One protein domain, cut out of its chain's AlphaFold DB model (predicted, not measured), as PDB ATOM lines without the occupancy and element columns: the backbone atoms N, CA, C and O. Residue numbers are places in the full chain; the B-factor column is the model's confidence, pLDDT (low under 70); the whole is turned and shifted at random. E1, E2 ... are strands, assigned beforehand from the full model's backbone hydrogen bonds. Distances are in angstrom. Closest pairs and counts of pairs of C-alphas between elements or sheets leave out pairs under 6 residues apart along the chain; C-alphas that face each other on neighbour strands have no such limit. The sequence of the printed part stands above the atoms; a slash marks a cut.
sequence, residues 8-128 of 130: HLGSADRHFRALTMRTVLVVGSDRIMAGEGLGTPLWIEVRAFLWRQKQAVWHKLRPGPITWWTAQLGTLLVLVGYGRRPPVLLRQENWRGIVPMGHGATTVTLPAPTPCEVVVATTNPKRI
ATOM      1  N   HIS A   8     -37.863  46.291 -22.652       46.03
ATOM      2  CA  HIS A   8     -38.073  45.118 -23.503       46.03
ATOM      3  C   HIS A   8     -36.975  45.081 -24.573       46.03
ATOM      4  O   HIS A   8     -36.873  46.005 -25.378       46.03
ATOM      5  N   LEU A   9     -36.141  44.037 -24.573       45.50
ATOM      6  CA  LEU A   9     -35.147  43.803 -25.626       45.50
ATOM      7  C   LEU A   9     -35.748  42.832 -26.658       45.50
ATOM      8  O   LEU A   9     -36.091  41.707 -26.302       45.50
ATOM      9  N   GLY A  10     -35.921  43.272 -27.906       38.62
ATOM     10  CA  GLY A  10     -36.473  42.457 -28.993       38.62
ATOM     11  C   GLY A  10     -35.384  41.841 -29.875       38.62
ATOM     12  O   GLY A  10     -34.452  42.535 -30.275       38.62
ATOM     13  N   SER A  11     -35.519  40.549 -30.185       37.69
ATOM     14  CA  SER A  11     -34.829  39.890 -31.306       37.69
ATOM     15  C   SER A  11     -35.526  40.257 -32.625       37.69
ATOM     16  O   SER A  11     -36.733  40.502 -32.625       37.69
ATOM     17  N   ALA A  12     -34.795  40.272 -33.745       41.44
ATOM     18  CA  ALA A  12     -35.307  40.630 -35.076       41.44
ATOM     19  C   ALA A  12     -36.410  39.685 -35.617       41.44
ATOM     20  O   ALA A  12     -37.076  40.014 -36.599       41.44
ATOM     21  N   ASP A  13     -36.676  38.562 -34.944       41.97
ATOM     22  CA  ASP A  13     -37.660  37.563 -35.361       41.97
ATOM     23  C   ASP A  13     -38.982  37.688 -34.586       41.97
ATOM     24  O   ASP A  13     -39.180  37.044 -33.560       41.97
ATOM     25  N   ARG A  14     -39.883  38.545 -35.093       38.47
ATOM     26  CA  ARG A  14     -41.372  38.585 -34.990       38.47
ATOM     27  C   ARG A  14     -42.124  38.016 -33.763       38.47
ATOM     28  O   ARG A  14     -43.323  37.782 -33.853       38.47
ATOM     29  N   HIS A  15     -41.507  37.884 -32.600       40.09
ATOM     30  CA  HIS A  15     -42.169  37.538 -31.345       40.09
ATOM     31  C   HIS A  15     -41.589  38.427 -30.249       40.09
ATOM     32  O   HIS A  15     -40.695  38.027 -29.504       40.09
ATOM     33  N   PHE A  16     -42.081  39.665 -30.168       47.94
ATOM     34  CA  PHE A  16     -41.748  40.596 -29.092       47.94
ATOM     35  C   PHE A  16     -42.279  40.053 -27.760       47.94
ATOM     36  O   PHE A  16     -43.348  40.437 -27.290       47.94
ATOM     37  N   ARG A  17     -41.531  39.151 -27.122       50.66
ATOM     38  CA  ARG A  17     -41.676  38.948 -25.686       50.66
ATOM     39  C   ARG A  17     -40.954  40.088 -25.001       50.66
ATOM     40  O   ARG A  17     -39.735  40.203 -25.048       50.66
ATOM     41  N   ALA A  18     -41.755  40.930 -24.376       55.97
ATOM     42  CA  ALA A  18     -41.345  41.866 -23.357       55.97
ATOM     43  C   ALA A  18     -40.407  41.196 -22.326       55.97
ATOM     44  O   ALA A  18     -40.872  40.538 -21.398       55.97
ATOM     45  N   LEU A  19     -39.086  41.317 -22.493       63.03
ATOM     46  CA  LEU A  19     -38.110  40.803 -21.526       63.03
ATOM     47  C   LEU A  19     -37.927  41.807 -20.395       63.03
ATOM     48  O   LEU A  19     -37.186  42.766 -20.565       63.03
ATOM     49  N   THR A  20     -38.559  41.586 -19.243       71.38
ATOM     50  CA  THR A  20     -38.396  42.463 -18.077       71.38
ATOM     51  C   THR A  20     -36.947  42.465 -17.591       71.38
ATOM     52  O   THR A  20     -36.451  41.480 -17.043       71.38
ATOM     53  N   MET A  21     -36.275  43.604 -17.748       80.31
ATOM     54  CA  MET A  21     -34.942  43.847 -17.199       80.31
ATOM     55  C   MET A  21     -35.001  44.725 -15.952       80.31
ATOM     56  O   MET A  21     -35.773  45.681 -15.883       80.31
ATOM     57  N   ARG A  22     -34.114  44.452 -14.995       86.19
ATOM     58  CA  ARG A  22     -33.903  45.282 -13.809       86.19
ATOM     59  C   ARG A  22     -32.432  45.626 -13.635       86.19
ATOM     60  O   ARG A  22     -31.552  44.832 -13.969       86.19
ATOM     61  N   THR A  23     -32.160  46.803 -13.081       89.44
ATOM     62  CA  THR A  23     -30.815  47.140 -12.612       89.44
ATOM     63  C   THR A  23     -30.483  46.266 -11.405       89.44
ATOM     64  O   THR A  23     -31.209  46.284 -10.415       89.44
ATOM     65  N   VAL A  24     -29.403  45.489 -11.500       91.12
ATOM     66  CA  VAL A  24     -28.913  44.617 -10.420       91.12
ATOM     67  C   VAL A  24     -27.691  45.186  -9.710       91.12
ATOM     68  O   VAL A  24     -27.430  44.810  -8.572       91.12
ATOM     69  N   LEU A  25     -26.952  46.088 -10.359       93.06
ATOM     70  CA  LEU A  25     -25.790  46.757  -9.782       93.06
ATOM     71  C   LEU A  25     -25.604  48.129 -10.435       93.06
ATOM     72  O   LEU A  25     -25.840  48.279 -11.634       93.06
ATOM     73  N   VAL A  26     -25.172  49.119  -9.656       93.44
ATOM     74  CA  VAL A  26     -24.791  50.455 -10.139       93.44
ATOM     75  C   VAL A  26     -23.340  50.696  -9.747       93.44
ATOM     76  O   VAL A  26     -22.986  50.496  -8.587       93.44
ATOM     77  N   VAL A  27     -22.504  51.107 -10.704       91.31
ATOM     78  CA  VAL A  27     -21.082  51.402 -10.486       91.31
ATOM     79  C   VAL A  27     -20.730  52.718 -11.171       91.31
ATOM     80  O   VAL A  27     -20.527  52.772 -12.381       91.31
ATOM     81  N   GLY A  28     -20.690  53.807 -10.401       89.56
ATOM     82  CA  GLY A  28     -20.538  55.150 -10.963       89.56
ATOM     83  C   GLY A  28     -21.669  55.472 -11.947       89.56
ATOM     84  O   GLY A  28     -22.845  55.381 -11.596       89.56
ATOM     85  N   SER A  29     -21.313  55.823 -13.185       90.62
ATOM     86  CA  SER A  29     -22.260  56.050 -14.286       90.62
ATOM     87  C   SER A  29     -22.757  54.766 -14.958       90.62
ATOM     88  O   SER A  29     -23.607  54.830 -15.843       90.62
ATOM     89  N   ASP A  30     -22.227  53.602 -14.585       92.44
ATOM     90  CA  ASP A  30     -22.596  52.331 -15.193       92.44
ATOM     91  C   ASP A  30     -23.705  51.621 -14.412       92.44
ATOM     92  O   ASP A  30     -23.807  51.687 -13.184       92.44
ATOM     93  N   ARG A  31     -24.533  50.883 -15.142       93.12
ATOM     94  CA  ARG A  31     -25.595  50.023 -14.639       93.12
ATOM     95  C   ARG A  31     -25.408  48.632 -15.209       93.12
ATOM     96  O   ARG A  31     -25.337  48.457 -16.423       93.12
ATOM     97  N   ILE A  32     -25.402  47.635 -14.337       93.12
ATOM     98  CA  ILE A  32     -25.540  46.246 -14.749       93.12
ATOM     99  C   ILE A  32     -27.014  45.892 -14.695       93.12
ATOM    100  O   ILE A  32     -27.672  46.056 -13.663       93.12
ATOM    101  N   MET A  33     -27.537  45.419 -15.816       90.69
ATOM    102  CA  MET A  33     -28.929  45.034 -15.963       90.69
ATOM    103  C   MET A  33     -29.022  43.532 -16.199       90.69
ATOM    104  O   MET A  33     -28.267  42.970 -16.985       90.69
ATOM    105  N   ALA A  34     -29.959  42.878 -15.529       87.12
ATOM    106  CA  ALA A  34     -30.271  41.473 -15.750       87.12
ATOM    107  C   ALA A  34     -31.791  41.299 -15.777       87.12
ATOM    108  O   ALA A  34     -32.520  42.075 -15.159       87.12
ATOM    109  N   GLY A  35     -32.270  40.297 -16.503       78.69
ATOM    110  CA  GLY A  35     -33.689  39.964 -16.583       78.69
ATOM    111  C   GLY A  35     -33.900  38.459 -16.595       78.69
ATOM    112  O   GLY A  35     -32.947  37.696 -16.768       78.69
ATOM    113  N   GLU A  36     -35.140  38.036 -16.391       68.12
ATOM    114  CA  GLU A  36     -35.536  36.651 -16.632       68.12
ATOM    115  C   GLU A  36     -35.495  36.371 -18.141       68.12
ATOM    116  O   GLU A  36     -35.888  37.211 -18.946       68.12
ATOM    117  N   GLY A  37     -34.956  35.217 -18.539       64.69
ATOM    118  CA  GLY A  37     -34.786  34.848 -19.953       64.69
ATOM    119  C   GLY A  37     -33.554  35.445 -20.647       64.69
ATOM    120  O   GLY A  37     -33.206  34.999 -21.738       64.69
ATOM    121  N   LEU A  38     -32.840  36.386 -20.019       63.03
ATOM    122  CA  LEU A  38     -31.541  36.840 -20.516       63.03
ATOM    123  C   LEU A  38     -30.472  35.781 -20.245       63.03
ATOM    124  O   LEU A  38     -30.211  35.410 -19.099       63.03
ATOM    125  N   GLY A  39     -29.833  35.324 -21.322       74.50
ATOM    126  CA  GLY A  39     -28.713  34.392 -21.252       74.50
ATOM    127  C   GLY A  39     -27.511  34.968 -20.503       74.50
ATOM    128  O   GLY A  39     -26.824  34.204 -19.845       74.50
ATOM    129  N   THR A  40     -27.284  36.285 -20.551       86.62
ATOM    130  CA  THR A  40     -26.200  37.005 -19.860       86.62
ATOM    131  C   THR A  40     -26.668  38.396 -19.398       86.62
ATOM    132  O   THR A  40     -27.625  38.937 -19.955       86.62
ATOM    133  N   PRO A  41     -26.032  39.007 -18.381       90.94
ATOM    134  CA  PRO A  41     -26.303  40.394 -18.001       90.94
ATOM    135  C   PRO A  41     -25.848  41.393 -19.078       90.94
ATOM    136  O   PRO A  41     -25.008  41.087 -19.922       90.94
ATOM    137  N   LEU A  42     -26.361  42.622 -19.015       91.00
ATOM    138  CA  LEU A  42     -25.914  43.745 -19.838       91.00
ATOM    139  C   LEU A  42     -25.160  44.759 -18.986       91.00
ATOM    140  O   LEU A  42     -25.609  45.121 -17.898       91.00
ATOM    141  N   TRP A  43     -24.040  45.253 -19.507       93.25
ATOM    142  CA  TRP A  43     -23.313  46.378 -18.932       93.25
ATOM    143  C   TRP A  43     -23.684  47.634 -19.705       93.25
ATOM    144  O   TRP A  43     -23.429  47.718 -20.902       93.25
ATOM    145  N   ILE A  44     -24.304  48.604 -19.044       92.38
ATOM    146  CA  ILE A  44     -24.815  49.815 -19.682       92.38
ATOM    147  C   ILE A  44     -24.164  51.033 -19.041       92.38
ATOM    148  O   ILE A  44     -24.235  51.210 -17.834       92.38
ATOM    149  N   GLU A  45     -23.552  51.892 -19.836       91.62
ATOM    150  CA  GLU A  45     -23.131  53.223 -19.415       91.62
ATOM    151  C   GLU A  45     -24.303  54.199 -19.543       91.62
ATOM    152  O   GLU A  45     -24.977  54.235 -20.575       91.62
ATOM    153  N   VAL A  46     -24.533  55.007 -18.510       88.25
ATOM    154  CA  VAL A  46     -25.580  56.031 -18.478       88.25
ATOM    155  C   VAL A  46     -24.948  57.408 -18.313       88.25
ATOM    156  O   VAL A  46     -24.395  57.730 -17.264       88.25
ATOM    157  N   ARG A  47     -25.062  58.256 -19.339       85.31
ATOM    158  CA  ARG A  47     -24.589  59.650 -19.320       85.31
ATOM    159  C   ARG A  47     -25.733  60.590 -19.648       85.31
ATOM    160  O   ARG A  47     -26.193  60.537 -20.776       85.31
ATOM    161  N   ALA A  48     -26.136  61.465 -18.723       79.56
ATOM    162  CA  ALA A  48     -27.182  62.495 -18.870       79.56
ATOM    163  C   ALA A  48     -28.489  62.029 -19.559       79.56
ATOM    164  O   ALA A  48     -29.490  61.809 -18.886       79.56
ATOM    165  N   PHE A  49     -28.475  61.840 -20.880       78.00
ATOM    166  CA  PHE A  49     -29.607  61.397 -21.699       78.00
ATOM    167  C   PHE A  49     -29.308  60.184 -22.600       78.00
ATOM    168  O   PHE A  49     -30.201  59.705 -23.293       78.00
ATOM    169  N   LEU A  50     -28.079  59.666 -22.592       81.38
ATOM    170  CA  LEU A  50     -27.623  58.566 -23.436       81.38
ATOM    171  C   LEU A  50     -27.357  57.305 -22.610       81.38
ATOM    172  O   LEU A  50     -26.674  57.340 -21.584       81.38
ATOM    173  N   TRP A  51     -27.870  56.185 -23.109       87.12
ATOM    174  CA  TRP A  51     -27.624  54.846 -22.586       87.12
ATOM    175  C   TRP A  51     -26.849  54.069 -23.644       87.12
ATOM    176  O   TRP A  51     -27.325  53.909 -24.766       87.12
ATOM    177  N   ARG A  52     -25.647  53.604 -23.305       87.56
ATOM    178  CA  ARG A  52     -24.773  52.878 -24.232       87.56
ATOM    179  C   ARG A  52     -24.404  51.527 -23.648       87.56
ATOM    180  O   ARG A  52     -23.840  51.460 -22.561       87.56
ATOM    181  N   GLN A  53     -24.662  50.448 -24.380       88.81
ATOM    182  CA  GLN A  53     -24.165  49.135 -23.982       88.81
ATOM    183  C   GLN A  53     -22.638  49.087 -24.120       88.81
ATOM    184  O   GLN A  53     -22.085  49.343 -25.192       88.81
ATOM    185  N   LYS A  54     -21.959  48.745 -23.026       88.81
ATOM    186  CA  LYS A  54     -20.540  48.404 -23.008       88.81
ATOM    187  C   LYS A  54     -20.378  46.938 -23.396       88.81
ATOM    188  O   LYS A  54     -21.140  46.075 -22.958       88.81
ATOM    189  N   GLN A  55     -19.376  46.657 -24.223       86.94
ATOM    190  CA  GLN A  55     -18.970  45.282 -24.481       86.94
ATOM    191  C   GLN A  55     -18.224  44.767 -23.252       86.94
ATOM    192  O   GLN A  55     -17.197  45.318 -22.866       86.94
ATOM    193  N   ALA A  56     -18.773  43.732 -22.629       88.88
ATOM    194  CA  ALA A  56     -18.173  43.039 -21.502       88.88
ATOM    195  C   ALA A  56     -18.250  41.537 -21.766       88.88
ATOM    196  O   ALA A  56     -19.281  41.032 -22.221       88.88
ATOM    197  N   VAL A  57     -17.159  40.828 -21.484       92.12
ATOM    198  CA  VAL A  57     -17.136  39.368 -21.567       92.12
ATOM    199  C   VAL A  57     -17.694  38.821 -20.261       92.12
ATOM    200  O   VAL A  57     -17.107  38.993 -19.194       92.12
ATOM    201  N   TRP A  58     -18.863  38.192 -20.352       93.44
ATOM    202  CA  TRP A  58     -19.534  37.584 -19.212       93.44
ATOM    203  C   TRP A  58     -19.168  36.110 -19.105       93.44
ATOM    204  O   TRP A  58     -19.405  35.330 -20.026       93.44
ATOM    205  N   HIS A  59     -18.669  35.710 -17.941       92.38
ATOM    206  CA  HIS A  59     -18.401  34.316 -17.621       92.38
ATOM    207  C   HIS A  59     -19.435  33.804 -16.626       92.38
ATOM    208  O   HIS A  59     -19.654  34.401 -15.571       92.38
ATOM    209  N   LYS A  60     -20.077  32.683 -16.960       90.38
ATOM    210  CA  LYS A  60     -21.002  32.013 -16.047       90.38
ATOM    211  C   LYS A  60     -20.207  31.301 -14.963       90.38
ATOM    212  O   LYS A  60     -19.353  30.474 -15.274       90.38
ATOM    213  N   LEU A  61     -20.542  31.552 -13.706       88.44
ATOM    214  CA  LEU A  61     -19.975  30.816 -12.585       88.44
ATOM    215  C   LEU A  61     -20.659  29.445 -12.486       88.44
ATOM    216  O   LEU A  61     -21.878  29.348 -12.342       88.44
ATOM    217  N   ARG A  62     -19.864  28.380 -12.604       79.06
ATOM    218  CA  ARG A  62     -20.257  26.973 -12.411       79.06
ATOM    219  C   ARG A  62     -19.443  26.394 -11.238       79.06
ATOM    220  O   ARG A  62     -18.365  26.922 -10.970       79.06
ATOM    221  N   PRO A  63     -19.867  25.299 -10.586       60.41
ATOM    222  CA  PRO A  63     -21.159  24.618 -10.666       60.41
ATOM    223  C   PRO A  63     -22.125  25.125  -9.583       60.41
ATOM    224  O   PRO A  63     -21.728  25.409  -8.456       60.41
ATOM    225  N   GLY A  64     -23.412  25.227  -9.900       60.41
ATOM    226  CA  GLY A  64     -24.416  25.555  -8.893       60.41
ATOM    227  C   GLY A  64     -25.826  25.666  -9.472       60.41
ATOM    228  O   GLY A  64     -25.973  25.942 -10.663       60.41
ATOM    229  N   PRO A  65     -26.867  25.485  -8.639       57.84
ATOM    230  CA  PRO A  65     -28.265  25.617  -9.059       57.84
ATOM    231  C   PRO A  65     -28.647  27.070  -9.380       57.84
ATOM    232  O   PRO A  65     -29.693  27.335  -9.965       57.84
ATOM    233  N   ILE A  66     -27.797  28.021  -8.995       66.25
ATOM    234  CA  ILE A  66     -28.046  29.449  -9.104       66.25
ATOM    235  C   ILE A  66     -27.142  30.037 -10.185       66.25
ATOM    236  O   ILE A  66     -25.924  29.868 -10.164       66.25
ATOM    237  N   THR A  67     -27.745  30.766 -11.122       82.94
ATOM    238  CA  THR A  67     -27.014  31.426 -12.205       82.94
ATOM    239  C   THR A  67     -26.364  32.715 -11.697       82.94
ATOM    240  O   THR A  67     -27.039  33.723 -11.475       82.94
ATOM    241  N   TRP A  68     -25.042  32.661 -11.530       89.25
ATOM    242  CA  TRP A  68     -24.172  33.811 -11.292       89.25
ATOM    243  C   TRP A  68     -23.253  34.050 -12.485       89.25
ATOM    244  O   TRP A  68     -22.855  33.117 -13.183       89.25
ATOM    245  N   TRP A  69     -22.904  35.311 -12.685       93.25
ATOM    246  CA  TRP A  69     -22.049  35.803 -13.747       93.25
ATOM    247  C   TRP A  69     -20.959  36.686 -13.169       93.25
ATOM    248  O   TRP A  69     -21.178  37.389 -12.179       93.25
ATOM    249  N   THR A  70     -19.813  36.679 -13.830       95.12
ATOM    250  CA  THR A  70     -18.742  37.635 -13.594       95.12
ATOM    251  C   THR A  70     -18.358  38.336 -14.889       95.12
ATOM    252  O   THR A  70     -18.419  37.732 -15.961       95.12
ATOM    253  N   ALA A  71     -17.977  39.600 -14.789       96.12
ATOM    254  CA  ALA A  71     -17.327  40.337 -15.863       96.12
ATOM    255  C   ALA A  71     -16.277  41.272 -15.271       96.12
ATOM    256  O   ALA A  71     -16.427  41.757 -14.149       96.12
ATOM    257  N   GLN A  72     -15.229  41.536 -16.040       95.56
ATOM    258  CA  GLN A  72     -14.158  42.444 -15.659       95.56
ATOM    259  C   GLN A  72     -14.067  43.598 -16.657       95.56
ATOM    260  O   GLN A  72     -14.132  43.387 -17.867       95.56
ATOM    261  N   LEU A  73     -13.887  44.813 -16.141       93.62
ATOM    262  CA  LEU A  73     -13.595  46.008 -16.919       93.62
ATOM    263  C   LEU A  73     -12.438  46.765 -16.258       93.62
ATOM    264  O   LEU A  73     -12.612  47.402 -15.219       93.62
ATOM    265  N   GLY A  74     -11.244  46.678 -16.846       93.75
ATOM    266  CA  GLY A  74     -10.027  47.184 -16.208       93.75
ATOM    267  C   GLY A  74      -9.788  46.477 -14.872       93.75
ATOM    268  O   GLY A  74      -9.768  45.251 -14.819       93.75
ATOM    269  N   THR A  75      -9.641  47.243 -13.792       96.38
ATOM    270  CA  THR A  75      -9.472  46.725 -12.422       96.38
ATOM    271  C   THR A  75     -10.795  46.396 -11.728       96.38
ATOM    272  O   THR A  75     -10.797  45.906 -10.606       96.38
ATOM    273  N   LEU A  76     -11.943  46.658 -12.351       96.12
ATOM    274  CA  LEU A  76     -13.242  46.401 -11.741       96.12
ATOM    275  C   LEU A  76     -13.755  45.019 -12.138       96.12
ATOM    276  O   LEU A  76     -14.046  44.774 -13.307       96.12
ATOM    277  N   LEU A  77     -13.955  44.150 -11.155       96.94
ATOM    278  CA  LEU A  77     -14.680  42.894 -11.304       96.94
ATOM    279  C   LEU A  77     -16.102  43.061 -10.767       96.94
ATOM    280  O   LEU A  77     -16.297  43.573  -9.664       96.94
ATOM    281  N   VAL A  78     -17.103  42.598 -11.509       96.56
ATOM    282  CA  VAL A  78     -18.499  42.572 -11.058       96.56
ATOM    283  C   VAL A  78     -18.979  41.139 -10.943       96.56
ATOM    284  O   VAL A  78     -18.754  40.333 -11.838       96.56
ATOM    285  N   LEU A  79     -19.681  40.830  -9.857       94.50
ATOM    286  CA  LEU A  79     -20.381  39.568  -9.661       94.50
ATOM    287  C   LEU A  79     -21.869  39.851  -9.576       94.50
ATOM    288  O   LEU A  79     -22.319  40.549  -8.666       94.50
ATOM    289  N   VAL A  80     -22.637  39.293 -10.505       93.06
ATOM    290  CA  VAL A  80     -24.080  39.523 -10.591       93.06
ATOM    291  C   VAL A  80     -24.826  38.215 -10.786       93.06
ATOM    292  O   VAL A  80     -24.371  37.306 -11.471       93.06
ATOM    293  N   GLY A  81     -25.994  38.109 -10.178       87.94
ATOM    294  CA  GLY A  81     -26.792  36.898 -10.219       87.94
ATOM    295  C   GLY A  81     -28.060  37.063  -9.404       87.94
ATOM    296  O   GLY A  81     -28.365  38.144  -8.894       87.94
ATOM    297  N   TYR A  82     -28.800  35.971  -9.295       80.00
ATOM    298  CA  TYR A  82     -30.022  35.890  -8.503       80.00
ATOM    299  C   TYR A  82     -29.758  35.044  -7.256       80.00
ATOM    300  O   TYR A  82     -28.866  34.211  -7.264       80.00
ATOM    301  N   GLY A  83     -30.503  35.236  -6.169       82.69
ATOM    302  CA  GLY A  83     -30.348  34.420  -4.958       82.69
ATOM    303  C   GLY A  83     -29.073  34.695  -4.147       82.69
ATOM    304  O   GLY A  83     -28.534  35.803  -4.144       82.69
ATOM    305  N   ARG A  84     -28.624  33.685  -3.392       85.38
ATOM    306  CA  ARG A  84     -27.442  33.776  -2.521       85.38
ATOM    307  C   ARG A  84     -26.172  33.654  -3.362       85.38
ATOM    308  O   ARG A  84     -26.032  32.705  -4.133       85.38
ATOM    309  N   ARG A  85     -25.252  34.604  -3.205       90.56
ATOM    310  CA  ARG A  85     -23.949  34.587  -3.872       90.56
ATOM    311  C   ARG A  85     -23.088  33.480  -3.281       90.56
ATOM    312  O   ARG A  85     -22.904  33.488  -2.060       90.56
ATOM    313  N   PRO A  86     -22.548  32.556  -4.094       87.62
ATOM    314  CA  PRO A  86     -21.584  31.595  -3.589       87.62
ATOM    315  C   PRO A  86     -20.285  32.316  -3.193       87.62
ATOM    316  O   PRO A  86     -19.969  33.363  -3.760       87.62
ATOM    317  N   PRO A  87     -19.517  31.783  -2.233       91.25
ATOM    318  CA  PRO A  87     -18.160  32.259  -2.025       91.25
ATOM    319  C   PRO A  87     -17.342  32.015  -3.299       91.25
ATOM    320  O   PRO A  87     -17.447  30.947  -3.906       91.25
ATOM    321  N   VAL A  88     -16.535  32.992  -3.707       92.38
ATOM    322  CA  VAL A  88     -15.639  32.838  -4.859       92.38
ATOM    323  C   VAL A  88     -14.199  33.130  -4.477       92.38
ATOM    324  O   VAL A  88     -13.921  34.008  -3.659       92.38
ATOM    325  N   LEU A  89     -13.290  32.380  -5.087       94.12
ATOM    326  CA  LEU A  89     -11.861  32.626  -5.059       94.12
ATOM    327  C   LEU A  89     -11.494  33.446  -6.288       94.12
ATOM    328  O   LEU A  89     -11.931  33.139  -7.399       94.12
ATOM    329  N   LEU A  90     -10.686  34.471  -6.063       96.00
ATOM    330  CA  LEU A  90     -10.136  35.336  -7.090       96.00
ATOM    331  C   LEU A  90      -8.643  35.063  -7.193       96.00
ATOM    332  O   LEU A  90      -7.950  35.031  -6.171       96.00
ATOM    333  N   ARG A  91      -8.149  34.865  -8.412       95.94
ATOM    334  CA  ARG A  91      -6.721  34.697  -8.685       95.94
ATOM    335  C   ARG A  91      -6.327  35.604  -9.836       95.94
ATOM    336  O   ARG A  91      -6.920  35.544 -10.909       95.94
ATOM    337  N   GLN A  92      -5.331  36.442  -9.595       96.12
ATOM    338  CA  GLN A  92      -4.785  37.345 -10.594       96.12
ATOM    339  C   GLN A  92      -3.283  37.429 -10.364       96.12
ATOM    340  O   GLN A  92      -2.844  37.996  -9.366       96.12
ATOM    341  N   GLU A  93      -2.504  36.836 -11.269       93.31
ATOM    342  CA  GLU A  93      -1.045  36.763 -11.138       93.31
ATOM    343  C   GLU A  93      -0.642  36.176  -9.766       93.31
ATOM    344  O   GLU A  93      -1.036  35.058  -9.427       93.31
ATOM    345  N   ASN A  94       0.102  36.936  -8.955       93.44
ATOM    346  CA  ASN A  94       0.512  36.551  -7.601       93.44
ATOM    347  C   ASN A  94      -0.515  36.924  -6.520       93.44
ATOM    348  O   ASN A  94      -0.371  36.526  -5.363       93.44
ATOM    349  N   TRP A  95      -1.547  37.689  -6.873       95.25
ATOM    350  CA  TRP A  95      -2.580  38.117  -5.945       95.25
ATOM    351  C   TRP A  95      -3.706  37.088  -5.840       95.25
ATOM    352  O   TRP A  95      -4.130  36.458  -6.815       95.25
ATOM    353  N   ARG A  96      -4.214  36.930  -4.618       95.44
ATOM    354  CA  ARG A  96      -5.332  36.047  -4.294       95.44
ATOM    355  C   ARG A  96      -6.314  36.788  -3.406       95.44
ATOM    356  O   ARG A  96      -5.913  37.492  -2.483       95.44
ATOM    357  N   GLY A  97      -7.597  36.575  -3.658       94.94
ATOM    358  CA  GLY A  97      -8.674  37.155  -2.872       94.94
ATOM    359  C   GLY A  97      -9.829  36.186  -2.694       94.94
ATOM    360  O   GLY A  97      -9.965  35.201  -3.419       94.94
ATOM    361  N   ILE A  98     -10.680  36.481  -1.718       94.19
ATOM    362  CA  ILE A  98     -11.915  35.739  -1.482       94.19
ATOM    363  C   ILE A  98     -13.054  36.743  -1.426       94.19
ATOM    364  O   ILE A  98     -13.021  37.682  -0.631       94.19
ATOM    365  N   VAL A  99     -14.088  36.520  -2.233       93.81
ATOM    366  CA  VAL A  99     -15.376  37.181  -2.032       93.81
ATOM    367  C   VAL A  99     -16.224  36.239  -1.191       93.81
ATOM    368  O   VAL A  99     -16.559  35.143  -1.656       93.81
ATOM    369  N   PRO A 100     -16.581  36.617   0.044       91.69
ATOM    370  CA  PRO A 100     -17.390  35.760   0.880       91.69
ATOM    371  C   PRO A 100     -18.793  35.604   0.292       91.69
ATOM    372  O   PRO A 100     -19.296  36.430  -0.488       91.69
ATOM    373  N   MET A 101     -19.435  34.527   0.734       91.00
ATOM    374  CA  MET A 101     -20.856  34.304   0.528       91.00
ATOM    375  C   MET A 101     -21.645  35.542   0.967       91.00
ATOM    376  O   MET A 101     -21.338  36.153   1.989       91.00
ATOM    377  N   GLY A 102     -22.671  35.909   0.206       89.06
ATOM    378  CA  GLY A 102     -23.444  37.112   0.493       89.06
ATOM    379  C   GLY A 102     -24.779  37.148  -0.229       89.06
ATOM    380  O   GLY A 102     -25.160  36.201  -0.918       89.06
ATOM    381  N   HIS A 103     -25.485  38.259  -0.068       83.81
ATOM    382  CA  HIS A 103     -26.722  38.542  -0.786       83.81
ATOM    383  C   HIS A 103     -26.463  39.626  -1.827       83.81
ATOM    384  O   HIS A 103     -25.766  40.599  -1.549       83.81
ATOM    385  N   GLY A 104     -27.034  39.449  -3.018       86.75
ATOM    386  CA  GLY A 104     -26.983  40.458  -4.070       86.75
ATOM    387  C   GLY A 104     -25.643  40.573  -4.800       86.75
ATOM    388  O   GLY A 104     -24.623  39.960  -4.450       86.75
ATOM    389  N   ALA A 105     -25.691  41.346  -5.880       92.12
ATOM    390  CA  ALA A 105     -24.541  41.662  -6.709       92.12
ATOM    391  C   ALA A 105     -23.467  42.424  -5.919       92.12
ATOM    392  O   ALA A 105     -23.765  43.099  -4.937       92.12
ATOM    393  N   THR A 106     -22.214  42.326  -6.353       94.94
ATOM    394  CA  THR A 106     -21.104  43.070  -5.745       94.94
ATOM    395  C   THR A 106     -20.054  43.431  -6.775       94.94
ATOM    396  O   THR A 106     -19.966  42.816  -7.839       94.94
ATOM    397  N   THR A 107     -19.230  44.405  -6.422       96.50
ATOM    398  CA  THR A 107     -17.984  44.729  -7.106       96.50
ATOM    399  C   THR A 107     -16.786  44.235  -6.302       96.50
ATOM    400  O   THR A 107     -16.890  44.004  -5.094       96.50
ATOM    401  N   VAL A 108     -15.650  44.081  -6.976       96.62
ATOM    402  CA  VAL A 108     -14.326  43.914  -6.377       96.62
ATOM    403  C   VAL A 108     -13.338  44.754  -7.177       96.62
ATOM    404  O   VAL A 108     -13.332  44.694  -8.406       96.62
ATOM    405  N   THR A 109     -12.504  45.523  -6.484       96.56
ATOM    406  CA  THR A 109     -11.378  46.226  -7.101       96.56
ATOM    407  C   THR A 109     -10.164  45.305  -7.091       96.56
ATOM    408  O   THR A 109      -9.663  44.940  -6.030       96.56
ATOM    409  N   LEU A 110      -9.729  44.905  -8.277       96.62
ATOM    410  CA  LEU A 110      -8.551  44.088  -8.530       96.62
ATOM    411  C   LEU A 110      -7.282  44.955  -8.525       96.62
ATOM    412  O   LEU A 110      -7.349  46.134  -8.884       96.62
ATOM    413  N   PRO A 111      -6.119  44.394  -8.157       96.75
ATOM    414  CA  PRO A 111      -4.862  45.140  -8.152       96.75
ATOM    415  C   PRO A 111      -4.359  45.498  -9.557       96.75
ATOM    416  O   PRO A 111      -3.677  46.509  -9.710       96.75
ATOM    417  N   ALA A 112      -4.700  44.709 -10.580       96.19
ATOM    418  CA  ALA A 112      -4.275  44.928 -11.960       96.19
ATOM    419  C   ALA A 112      -5.449  44.795 -12.951       96.19
ATOM    420  O   ALA A 112      -6.481  44.198 -12.628       96.19
ATOM    421  N   PRO A 113      -5.328  45.344 -14.175       95.69
ATOM    422  CA  PRO A 113      -6.340  45.185 -15.217       95.69
ATOM    423  C   PRO A 113      -6.238  43.853 -15.982       95.69
ATOM    424  O   PRO A 113      -7.036  43.615 -16.886       95.69
ATOM    425  N   THR A 114      -5.264  42.996 -15.660       96.31
ATOM    426  CA  THR A 114      -5.093  41.673 -16.278       96.31
ATOM    427  C   THR A 114      -6.269  40.747 -15.947       96.31
ATOM    428  O   THR A 114      -6.918  40.940 -14.921       96.31
ATOM    429  N   PRO A 115      -6.617  39.756 -16.783       96.12
ATOM    430  CA  PRO A 115      -7.760  38.886 -16.505       96.12
ATOM    431  C   PRO A 115      -7.657  38.183 -15.143       96.12
ATOM    432  O   PRO A 115      -6.665  37.518 -14.851       96.12
ATOM    433  N   CYS A 116      -8.693  38.317 -14.315       96.25
ATOM    434  CA  CYS A 116      -8.825  37.602 -13.050       96.25
ATOM    435  C   CYS A 116      -9.579  36.287 -13.261       96.25
ATOM    436  O   CYS A 116     -10.705  36.263 -13.760       96.25
ATOM    437  N   GLU A 117      -8.990  35.187 -12.806       95.56
ATOM    438  CA  GLU A 117      -9.683  33.911 -12.690       95.56
ATOM    439  C   GLU A 117     -10.664  33.980 -11.509       95.56
ATOM    440  O   GLU A 117     -10.313  34.429 -10.413       95.56
ATOM    441  N   VAL A 118     -11.905  33.538 -11.733       94.56
ATOM    442  CA  VAL A 118     -12.968  33.522 -10.721       94.56
ATOM    443  C   VAL A 118     -13.517  32.110 -10.605       94.56
ATOM    444  O   VAL A 118     -14.131  31.595 -11.538       94.56
ATOM    445  N   VAL A 119     -13.335  31.498  -9.437       91.19
ATOM    446  CA  VAL A 119     -13.742  30.112  -9.181       91.19
ATOM    447  C   VAL A 119     -14.716  30.070  -8.016       91.19
ATOM    448  O   VAL A 119     -14.470  30.658  -6.965       91.19
ATOM    449  N   VAL A 120     -15.829  29.354  -8.176       90.25
ATOM    450  CA  VAL A 120     -16.750  29.086  -7.066       90.25
ATOM    451  C   VAL A 120     -16.053  28.187  -6.048       90.25
ATOM    452  O   VAL A 120     -15.618  27.087  -6.383       90.25
ATOM    453  N   ALA A 121     -15.960  28.635  -4.797       85.38
ATOM    454  CA  ALA A 121     -15.421  27.807  -3.731       85.38
ATOM    455  C   ALA A 121     -16.433  26.695  -3.403       85.38
ATOM    456  O   ALA A 121     -17.523  26.953  -2.894       85.38
ATOM    457  N   THR A 122     -16.073  25.449  -3.711       72.44
ATOM    458  CA  THR A 122     -16.891  24.247  -3.456       72.44
ATOM    459  C   THR A 122     -16.829  23.781  -1.999       72.44
ATOM    460  O   THR A 122     -17.605  22.930  -1.577       72.44
ATOM    461  N   THR A 123     -15.924  24.357  -1.210       59.56
ATOM    462  CA  THR A 123     -15.728  24.081   0.214       59.56
ATOM    463  C   THR A 123     -15.738  25.380   1.010       59.56
ATOM    464  O   THR A 123     -15.447  26.456   0.489       59.56
ATOM    465  N   ASN A 124     -16.126  25.284   2.285       55.03
ATOM    466  CA  ASN A 124     -16.223  26.427   3.190       55.03
ATOM    467  C   ASN A 124     -14.888  27.210   3.189       55.03
ATOM    468  O   ASN A 124     -13.870  26.638   3.585       55.03
ATOM    469  N   PRO A 125     -14.858  28.489   2.764       50.69
ATOM    470  CA  PRO A 125     -13.615  29.231   2.527       50.69
ATOM    471  C   PRO A 125     -12.738  29.386   3.777       50.69
ATOM    472  O   PRO A 125     -11.533  29.578   3.649       50.69
ATOM    473  N   LYS A 126     -13.302  29.199   4.982       50.84
ATOM    474  CA  LYS A 126     -12.537  29.106   6.239       50.84
ATOM    475  C   LYS A 126     -11.486  27.985   6.245       50.84
ATOM    476  O   LYS A 126     -10.585  28.022   7.070       50.84
ATOM    477  N   ARG A 127     -11.591  26.994   5.354       48.22
ATOM    478  CA  ARG A 127     -10.672  25.850   5.262       48.22
ATOM    479  C   ARG A 127      -9.532  26.045   4.251       48.22
ATOM    480  O   ARG A 127      -8.679  25.179   4.166       48.22
ATOM    481  N   ILE A 128      -9.546  27.136   3.477       49.47
ATOM    482  CA  ILE A 128      -8.576  27.427   2.398       49.47
ATOM    483  C   ILE A 128      -7.494  28.422   2.869       49.47
ATOM    484  O   ILE A 128      -6.475  28.591   2.211       49.47
TER     485      ILE A 128
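Overview. This is residues 8 to 128 of the 130 residues of an uncharacterized protein of Sulfobacillus benefaciens (UniProt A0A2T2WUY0). Three small antiparallel sheets stand face to face in a row along the longest axis: E1 to E4 at one end, E5, E6, E7 and E10 in the middle, and E9, E8 and E11 at the other end. The first two sheets have their strands crossed at 38 degrees, and the second and third make a sandwich whose edges come together where E5 meets E11, while a loose tail, residues 8 to 20, lies far out beyond the first sheet. The printed part has 121 residues with no named helix and eleven named strands, E1 to E11 in chain order; the sheets run E1 E2 E3 E4, E5 E6 E7 E10 and E9 E8 E11, each antiparallel throughout. The class is all strand, though the strands hold 57 of the 121 printed residues, under half. The whole is compact, with a radius of gyration of the C-alphas of 15.5 A, yet elongated, spanning 51 by 32 by 22 A.

Arrangement. Start after the tail with E1, residues 21 to 27, E2, residues 30 to 35, E3, residues 42 to 47, and E4, residues 50 to 54; they form a meander, each strand the antiparallel neighbour of the one before. Look for N 24 and O 32 at 2.8 A between E1 and E2, N 31 and O 44 at 2.7 A between E2 and E3, and N 45 and O 52 at 2.8 A between E3 and E4. This sheet is strongly twisted, its strands' lines turning by 96 degrees from edge to edge. Next come E5, residues 59 to 61, E6, residues 68 to 73, and E7, residues 76 to 81, a second meander, with E10, residues 106 to 109, beside E7. Here N 59 and O 70 are 2.8 A apart, N 69 and O 80 2.8 A, and N 79 and O 106 2.8 A. The two sheets are face to face, with their best planes 2 degrees apart; the closest C-alphas of E1 and E7, those of Val 24 and Val 80, are 7.0 A apart. Then find the hairpin of E8, residues 88 to 92, and E9, residues 95 to 99, where N 90 and O 97 are 2.8 A apart. On the other side of E8 lies E11, residues 117 to 120, with N 89 and O 119 at 2.8 A. This third sheet is face to face with the second, with their best planes 12 degrees apart and the parts that face each other 9.8 A centre to centre; the arrangement is a stack of sheets, three or more sheets face to face in turn. The closest C-alphas of E5 and E11, those of Leu 61 and Val 120, are 6.6 A apart, and E9 and E10 are near each other, with 5 pairs of C-alphas within 10 A.

Along the chain. Find C-alpha 21 at (-34.942, 43.847, -17.199); from there E1, the longest strand by residues, runs 17.2 A to C-alpha 27. E2 covers 16.7 A, E3 16.0 A and E4 12.4 A. E6 sets out from C-alpha 68 at (-24.172, 33.811, -11.292) and covers 17.1 A, and E7 returns over 16.6 A; E5 is 6.3 A long. E8 measures 13.1 A, E9 13.4 A and E10 10.3 A. E11 runs 10.2 A and ends at C-alpha 120, (-16.750, 29.086, -7.066).

Size, cuts and confidence. The two C-alphas farthest apart, those of Arg 14 and Arg 127, are 52.2 A apart. The printed part has no cut, and no link between named strands is long. Residues 84 to 85 pair with residues 102 to 103, antiparallel, outside the named strands. The mean pLDDT of the printed part is 82.5; look for values under 70 at residues 8 to 19, 36 to 38, 63 to 66 and 123 to 128.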